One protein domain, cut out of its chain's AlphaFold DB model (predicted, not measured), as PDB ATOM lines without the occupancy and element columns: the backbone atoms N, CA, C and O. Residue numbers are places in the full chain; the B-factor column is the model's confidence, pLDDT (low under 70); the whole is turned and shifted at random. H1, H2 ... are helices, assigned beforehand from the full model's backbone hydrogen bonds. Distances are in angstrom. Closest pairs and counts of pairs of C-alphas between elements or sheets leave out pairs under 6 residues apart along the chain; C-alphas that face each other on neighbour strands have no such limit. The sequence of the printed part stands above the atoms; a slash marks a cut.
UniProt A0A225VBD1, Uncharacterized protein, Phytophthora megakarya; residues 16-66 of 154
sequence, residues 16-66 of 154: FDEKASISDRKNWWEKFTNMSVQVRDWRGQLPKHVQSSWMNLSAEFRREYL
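This is residues 16 to 66 of the 154 residues of an uncharacterized protein of Phytophthora megakarya (UniProt A0A225VBD1). The picture is an open C of three helices with a fourth helix over its hollow: H1 makes one limb, H2 turns a corner from it, the short H3 makes the other end, and H4 begins close to H1 and H3 and runs over the inside of the C toward the side of H2, rising out of the plane of the C. The middle is loosely filled, for contacts between the helices are few; residues 33 to 38 stick out at the corner between H1 and H2, and residues 16 to 21 make a tail at the start of H1. The printed part has 51 residues with four named helices, in the order H1, H2, H3, H4, and no named strand; the class is all helix. The whole is compact by its radius of gyration of the C-alphas, 10.3 A, and its C-alphas span 26 by 22 by 19 A.

Begin with H1, residues 22 to 33, and go on to H2, residues 37 to 45. The two are close but not clearly touching; their closest C-alphas, those of Thr 33 and Arg 40, are 7.1 A apart. They run opposite ways at a steep tilt of 69.6 degrees, only just short of about perpendicular. Next comes H3, residues 48 to 51, close but not clearly touching H2; the closest C-alphas, those of Arg 43 and Gln 51, are 6.9 A apart. H1 and H3 are apart. Then look at H4, residues 54 to 65, which touches H3 only at the corner by their link, and only just, with 3 pairs of C-alphas within 8 A. H4 does so with residues 56 to 57 alone, and the closest C-alphas, those of Val 50 and Asn 56, are 5.1 A apart. H1 and H4 are close but not clearly touching, with Arg 25 and Trp 54 closest at 7.8 A between C-alphas, and they run the same way at a steep tilt of 43 degrees. H2 and H4 are near each other, with 8 pairs of C-alphas within 10 A. In H1, H2 and H4 every O i to N i+4 pair is within hydrogen-bond range; H3 is too short for such a pair.

Find C-alpha 22 at (-90.499, -23.499, -58.764); from there H1 runs 16.5 A to C-alpha 33. H2 runs 12.8 A from Val 37 to Gln 45, and H3 5.0 A from Lys 48 to Gln 51. Find C-alpha 54 at (-93.581, -32.277, -62.086); H4 runs 15.7 A from it to C-alpha 65 at (-106.185, -32.469, -71.470).

The two C-alphas farthest apart are those of Ser 23 and Gln 45, at 26.4 A. The printed part has no cut, and the links H1 to H2, H2 to H3 and H3 to H4 are tight. The mean pLDDT of the printed part is 78.7; it is under 70 at residues 16 to 19, 33, 35 and 66.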
ATOM      1  N   PHE A  16     -98.233 -23.016 -68.469       58.66
ATOM      2  CA  PHE A  16     -97.981 -24.441 -68.234       58.66
ATOM      3  C   PHE A  16     -96.703 -24.866 -68.947       58.66
ATOM      4  O   PHE A  16     -96.749 -25.274 -70.109       58.66
ATOM      5  N   ASP A  17     -95.568 -24.757 -68.259       63.03
ATOM      6  CA  ASP A  17     -94.257 -25.167 -68.748       63.03
ATOM      7  C   ASP A  17     -93.688 -26.348 -67.937       63.03
ATOM      8  O   ASP A  17     -93.600 -26.308 -66.710       63.03
ATOM      9  N   GLU A  18     -93.257 -27.406 -68.628       65.25
ATOM     10  CA  GLU A  18     -92.471 -28.505 -68.045       65.25
ATOM     11  C   GLU A  18     -91.174 -27.967 -67.417       65.25
ATOM     12  O   GLU A  18     -90.684 -28.499 -66.420       65.25
ATOM     13  N   LYS A  19     -90.653 -26.862 -67.969       68.81
ATOM     14  CA  LYS A  19     -89.447 -26.161 -67.514       68.81
ATOM     15  C   LYS A  19     -89.735 -24.964 -66.604       68.81
ATOM     16  O   LYS A  19     -88.808 -24.228 -66.280       68.81
ATOM     17  N   ALA A  20     -90.983 -24.782 -66.166       71.56
ATOM     18  CA  ALA A  20     -91.389 -23.651 -65.331       71.56
ATOM     19  C   ALA A  20     -90.536 -23.527 -64.055       71.56
ATOM     20  O   ALA A  20     -90.052 -24.536 -63.520       71.56
ATOM     21  N   SER A  21     -90.390 -22.301 -63.541       79.50
ATOM     22  CA  SER A  21     -89.723 -22.039 -62.261       79.50
ATOM     23  C   SER A  21     -90.482 -22.690 -61.094       79.50
ATOM     24  O   SER A  21     -91.668 -22.993 -61.207       79.50
ATOM     25  N   ILE A  22     -89.836 -22.898 -59.942       75.94
ATOM     26  CA  ILE A  22     -90.499 -23.499 -58.764       75.94
ATOM     27  C   ILE A  22     -91.723 -22.676 -58.319       75.94
ATOM     28  O   ILE A  22     -92.728 -23.256 -57.910       75.94
ATOM     29  N   SER A  23     -91.658 -21.346 -58.427       76.88
ATOM     30  CA  SER A  23     -92.774 -20.452 -58.091       76.88
ATOM     31  C   SER A  23     -93.977 -20.687 -59.010       76.88
ATOM     32  O   SER A  23     -95.098 -20.903 -58.546       76.88
ATOM     33  N   ASP A  24     -93.725 -20.773 -60.317       75.94
ATOM     34  CA  ASP A  24     -94.764 -21.037 -61.312       75.94
ATOM     35  C   ASP A  24     -95.382 -22.424 -61.120       75.94
ATOM     36  O   ASP A  24     -96.602 -22.568 -61.192       75.94
ATOM     37  N   ARG A  25     -94.565 -23.438 -60.800       78.62
ATOM     38  CA  ARG A  25     -95.043 -24.796 -60.485       78.62
ATOM     39  C   ARG A  25     -95.992 -24.806 -59.291       78.62
ATOM     40  O   ARG A  25     -96.992 -25.513 -59.337       78.62
ATOM     41  N   LYS A  26     -95.708 -24.032 -58.236       77.56
ATOM     42  CA  LYS A  26     -96.572 -23.934 -57.046       77.56
ATOM     43  C   LYS A  26     -97.922 -23.294 -57.371       77.56
ATOM     44  O   LYS A  26     -98.953 -23.884 -57.066       77.56
ATOM     45  N   ASN A  27     -97.920 -22.159 -58.069       78.38
ATOM     46  CA  ASN A  27     -99.145 -21.490 -58.533       78.38
ATOM     47  C   ASN A  27     -99.990 -22.427 -59.417       78.38
ATOM     48  O   ASN A  27    -101.211 -22.532 -59.287       78.38
ATOM     49  N   TRP A  28     -99.321 -23.174 -60.293       74.00
ATOM     50  CA  TRP A  28     -99.969 -24.195 -61.100       74.00
ATOM     51  C   TRP A  28    -100.542 -25.344 -60.300       74.00
ATOM     52  O   TRP A  28    -101.629 -25.809 -60.627       74.00
ATOM     53  N   TRP A  29     -99.818 -25.816 -59.293       72.75
ATOM     54  CA  TRP A  29    -100.267 -26.898 -58.437       72.75
ATOM     55  C   TRP A  29    -101.569 -26.533 -57.724       72.75
ATOM     56  O   TRP A  29    -102.516 -27.314 -57.764       72.75
ATOM     57  N   GLU A  30    -101.661 -25.316 -57.189       74.56
ATOM     58  CA  GLU A  30    -102.880 -24.785 -56.564       74.56
ATOM     59  C   GLU A  30    -104.052 -24.721 -57.552       74.56
ATOM     60  O   GLU A  30    -105.168 -25.149 -57.251       74.56
ATOM     61  N   LYS A  31    -103.805 -24.248 -58.778       72.56
ATOM     62  CA  LYS A  31    -104.823 -24.245 -59.838       72.56
ATOM     63  C   LYS A  31    -105.236 -25.659 -60.228       72.56
ATOM     64  O   LYS A  31    -106.425 -25.925 -60.358       72.56
ATOM     65  N   PHE A  32    -104.276 -26.565 -60.387       70.88
ATOM     66  CA  PHE A  32    -104.479 -27.957 -60.779       70.88
ATOM     67  C   PHE A  32    -105.335 -28.718 -59.758       70.88
ATOM     68  O   PHE A  32    -106.280 -29.402 -60.149       70.88
ATOM     69  N   THR A  33    -105.081 -28.551 -58.456       68.25
ATOM     70  CA  THR A  33    -105.913 -29.148 -57.394       68.25
ATOM     71  C   THR A  33    -107.349 -28.623 -57.392       68.25
ATOM     72  O   THR A  33    -108.252 -29.332 -56.946       68.25
ATOM     73  N   ASN A  34    -107.555 -27.426 -57.947       70.12
ATOM     74  CA  ASN A  34    -108.843 -26.746 -58.043       70.12
ATOM     75  C   ASN A  34    -109.546 -26.932 -59.406       70.12
ATOM     76  O   ASN A  34    -110.667 -26.455 -59.564       70.12
ATOM     77  N   MET A  35    -108.934 -27.608 -60.395       68.44
ATOM     78  CA  MET A  35    -109.468 -27.674 -61.769       68.44
ATOM     79  C   MET A  35    -110.746 -28.503 -61.900       68.44
ATOM     80  O   MET A  35    -111.708 -28.012 -62.483       68.44
ATOM     81  N   SER A  36    -110.764 -29.746 -61.404       71.38
ATOM     82  CA  SER A  36    -111.985 -30.555 -61.279       71.38
ATOM     83  C   SER A  36    -111.725 -31.903 -60.593       71.38
ATOM     84  O   SER A  36    -110.588 -32.370 -60.500       71.38
ATOM     85  N   VAL A  37    -112.797 -32.574 -60.155       76.19
ATOM     86  CA  VAL A  37    -112.753 -33.965 -59.660       76.19
ATOM     87  C   VAL A  37    -112.151 -34.903 -60.716       76.19
ATOM     88  O   VAL A  37    -111.272 -35.691 -60.396       76.19
ATOM     89  N   GLN A  38    -112.508 -34.727 -61.992       76.56
ATOM     90  CA  GLN A  38    -112.041 -35.578 -63.090       76.56
ATOM     91  C   GLN A  38    -110.522 -35.512 -63.301       76.56
ATOM     92  O   GLN A  38    -109.906 -36.532 -63.592       76.56
ATOM     93  N   VAL A  39    -109.904 -34.335 -63.147       78.12
ATOM     94  CA  VAL A  39    -108.440 -34.183 -63.260       78.12
ATOM     95  C   VAL A  39    -107.727 -34.887 -62.098       78.12
ATOM     96  O   VAL A  39    -106.670 -35.492 -62.288       78.12
ATOM     97  N   ARG A  40    -108.316 -34.860 -60.895       82.19
ATOM     98  CA  ARG A  40    -107.780 -35.570 -59.723       82.19
ATOM     99  C   ARG A  40    -107.903 -37.087 -59.875       82.19
ATOM    100  O   ARG A  40    -106.923 -37.789 -59.622       82.19
ATOM    101  N   ASP A  41    -109.044 -37.569 -60.358       85.81
ATOM    102  CA  ASP A  41    -109.287 -38.995 -60.603       85.81
ATOM    103  C   ASP A  41    -108.382 -39.541 -61.713       85.81
ATOM    104  O   ASP A  41    -107.828 -40.632 -61.590       85.81
ATOM    105  N   TRP A  42    -108.163 -38.769 -62.781       87.25
ATOM    106  CA  TRP A  42    -107.189 -39.107 -63.820       87.25
ATOM    107  C   TRP A  42    -105.764 -39.192 -63.265       87.25
ATOM    108  O   TRP A  42    -105.072 -40.180 -63.501       87.25
ATOM    109  N   ARG A  43    -105.325 -38.213 -62.459       86.12
ATOM    110  CA  ARG A  43    -104.000 -38.272 -61.815       86.12
ATOM    111  C   ARG A  43    -103.861 -39.518 -60.941       86.12
ATOM    112  O   ARG A  43    -102.779 -40.103 -60.893       86.12
ATOM    113  N   GLY A  44    -104.932 -39.911 -60.251       89.00
ATOM    114  CA  GLY A  44    -104.984 -41.119 -59.427       89.00
ATOM    115  C   GLY A  44    -104.699 -42.408 -60.203       89.00
ATOM    116  O   GLY A  44    -104.152 -43.340 -59.621       89.00
ATOM    117  N   GLN A  45    -104.984 -42.428 -61.509       90.19
ATOM    118  CA  GLN A  45    -104.744 -43.568 -62.400       90.19
ATOM    119  C   GLN A  45    -103.293 -43.659 -62.903       90.19
ATOM    120  O   GLN A  45    -102.889 -44.697 -63.422       90.19
ATOM    121  N   LEU A  46    -102.487 -42.600 -62.756       90.88
ATOM    122  CA  LEU A  46    -101.098 -42.589 -63.221       90.88
ATOM    123  C   LEU A  46    -100.160 -43.325 -62.247       90.88
ATOM    124  O   LEU A  46    -100.384 -43.297 -61.034       90.88
ATOM    125  N   PRO A  47     -99.039 -43.902 -62.718       94.50
ATOM    126  CA  PRO A  47     -98.018 -44.475 -61.845       94.50
ATOM    127  C   PRO A  47     -97.465 -43.472 -60.820       94.50
ATOM    128  O   PRO A  47     -97.309 -42.284 -61.107       94.50
ATOM    129  N   LYS A  48     -97.077 -43.946 -59.629       91.94
ATOM    130  CA  LYS A  48     -96.562 -43.074 -58.553       91.94
ATOM    131  C   LYS A  48     -95.344 -42.239 -58.972       91.94
ATOM    132  O   LYS A  48     -95.283 -41.066 -58.624       91.94
ATOM    133  N   HIS A  49     -94.436 -42.807 -59.770       88.56
ATOM    134  CA  HIS A  49     -93.242 -42.109 -60.274       88.56
ATOM    135  C   HIS A  49     -93.562 -40.983 -61.279       88.56
ATOM    136  O   HIS A  49     -92.777 -40.051 -61.452       88.56
ATOM    137  N   VAL A  50     -94.719 -41.053 -61.944       88.81
ATOM    138  CA  VAL A  50     -95.244 -39.975 -62.792       88.81
ATOM    139  C   VAL A  50     -95.867 -38.899 -61.910       88.81
ATOM    140  O   VAL A  50     -95.566 -37.722 -62.075       88.81
ATOM    141  N   GLN A  51     -96.677 -39.300 -60.925       87.31
ATOM    142  CA  GLN A  51     -97.361 -38.393 -59.996       87.31
ATOM    143  C   GLN A  51     -96.416 -37.510 -59.163       87.31
ATOM    144  O   GLN A  51     -96.824 -36.417 -58.758       87.31
ATOM    145  N   SER A  52     -95.207 -37.993 -58.860       85.25
ATOM    146  CA  SER A  52     -94.210 -37.315 -58.019       85.25
ATOM    147  C   SER A  52     -93.249 -36.409 -58.793       85.25
ATOM    148  O   SER A  52     -92.571 -35.583 -58.186       85.25
ATOM    149  N   SER A  53     -93.176 -36.542 -60.119       87.31
ATOM    150  CA  SER A  53     -92.323 -35.716 -60.973       87.31
ATOM    151  C   SER A  53     -93.168 -34.664 -61.677       87.31
ATOM    152  O   SER A  53     -94.009 -35.000 -62.508       87.31
ATOM    153  N   TRP A  54     -92.916 -33.383 -61.386       83.06
ATOM    154  CA  TRP A  54     -93.581 -32.277 -62.086       83.06
ATOM    155  C   TRP A  54     -93.451 -32.416 -63.603       83.06
ATOM    156  O   TRP A  54     -94.431 -32.263 -64.322       83.06
ATOM    157  N   MET A  55     -92.254 -32.751 -64.086       84.50
ATOM    158  CA  MET A  55     -91.972 -32.908 -65.511       84.50
ATOM    159  C   MET A  55     -92.832 -34.015 -66.136       84.50
ATOM    160  O   MET A  55     -93.473 -33.791 -67.158       84.50
ATOM    161  N   ASN A  56     -92.919 -35.180 -65.488       88.25
ATOM    162  CA  ASN A  56     -93.678 -36.309 -66.028       88.25
ATOM    163  C   ASN A  56     -95.188 -36.068 -65.921       88.25
ATOM    164  O   ASN A  56     -95.911 -36.241 -66.898       88.25
ATOM    165  N   LEU A  57     -95.669 -35.614 -64.760       86.31
ATOM    166  CA  LEU A  57     -97.081 -35.296 -64.553       86.31
ATOM    167  C   LEU A  57     -97.558 -34.206 -65.516       86.31
ATOM    168  O   LEU A  57     -98.669 -34.288 -66.039       86.31
ATOM    169  N   SER A  58     -96.726 -33.191 -65.765       80.38
ATOM    170  CA  SER A  58     -97.090 -32.110 -66.675       80.38
ATOM    171  C   SER A  58     -97.121 -32.551 -68.136       80.38
ATOM    172  O   SER A  58     -98.065 -32.203 -68.846       80.38
ATOM    173  N   ALA A  59     -96.179 -33.384 -68.577       80.75
ATOM    174  CA  ALA A  59     -96.203 -33.978 -69.912       80.75
ATOM    175  C   ALA A  59     -97.464 -34.836 -70.148       80.75
ATOM    176  O   ALA A  59     -98.136 -34.711 -71.175       80.75
ATOM    177  N   GLU A  60     -97.839 -35.657 -69.167       85.06
ATOM    178  CA  GLU A  60     -99.055 -36.478 -69.188       85.06
ATOM    179  C   GLU A  60    -100.325 -35.618 -69.238       85.06
ATOM    180  O   GLU A  60    -101.224 -35.865 -70.043       85.06
ATOM    181  N   PHE A  61    -100.372 -34.550 -68.438       80.25
ATOM    182  CA  PHE A  61    -101.514 -33.636 -68.397       80.25
ATOM    183  C   PHE A  61    -101.676 -32.879 -69.715       80.25
ATOM    184  O   PHE A  61    -102.791 -32.745 -70.227       80.25
ATOM    185  N   ARG A  62    -100.558 -32.431 -70.301       74.38
ATOM    186  CA  ARG A  62    -100.520 -31.888 -71.663       74.38
ATOM    187  C   ARG A  62    -101.133 -32.875 -72.642       74.38
ATOM    188  O   ARG A  62    -102.024 -32.498 -73.385       74.38
ATOM    189  N   ARG A  63    -100.695 -34.131 -72.636       74.81
ATOM    190  CA  ARG A  63    -101.175 -35.128 -73.597       74.81
ATOM    191  C   ARG A  63    -102.679 -35.386 -73.480       74.81
ATOM    192  O   ARG A  63    -103.357 -35.437 -74.506       74.81
ATOM    193  N   GLU A  64    -103.184 -35.533 -72.259       77.19
ATOM    194  CA  GLU A  64    -104.580 -35.904 -72.006       77.19
ATOM    195  C   GLU A  64    -105.549 -34.729 -72.197       77.19
ATOM    196  O   GLU A  64    -106.539 -34.818 -72.931       77.19
ATOM    197  N   TYR A  65    -105.256 -33.596 -71.557       72.94
ATOM    198  CA  TYR A  65    -106.185 -32.469 -71.470       72.94
ATOM    199  C   TYR A  65    -105.854 -31.354 -72.451       72.94
ATOM    200  O   TYR A  65    -106.760 -30.702 -72.978       72.94
ATOM    201  N   LEU A  66    -104.572 -31.150 -72.751       67.12
ATOM    202  CA  LEU A  66    -104.123 -30.150 -73.716       67.12
ATOM    203  C   LEU A  66    -103.895 -30.835 -75.057       67.12
ATOM    204  O   LEU A  66    -102.759 -30.908 -75.527       67.12
TER     205      LEU A  66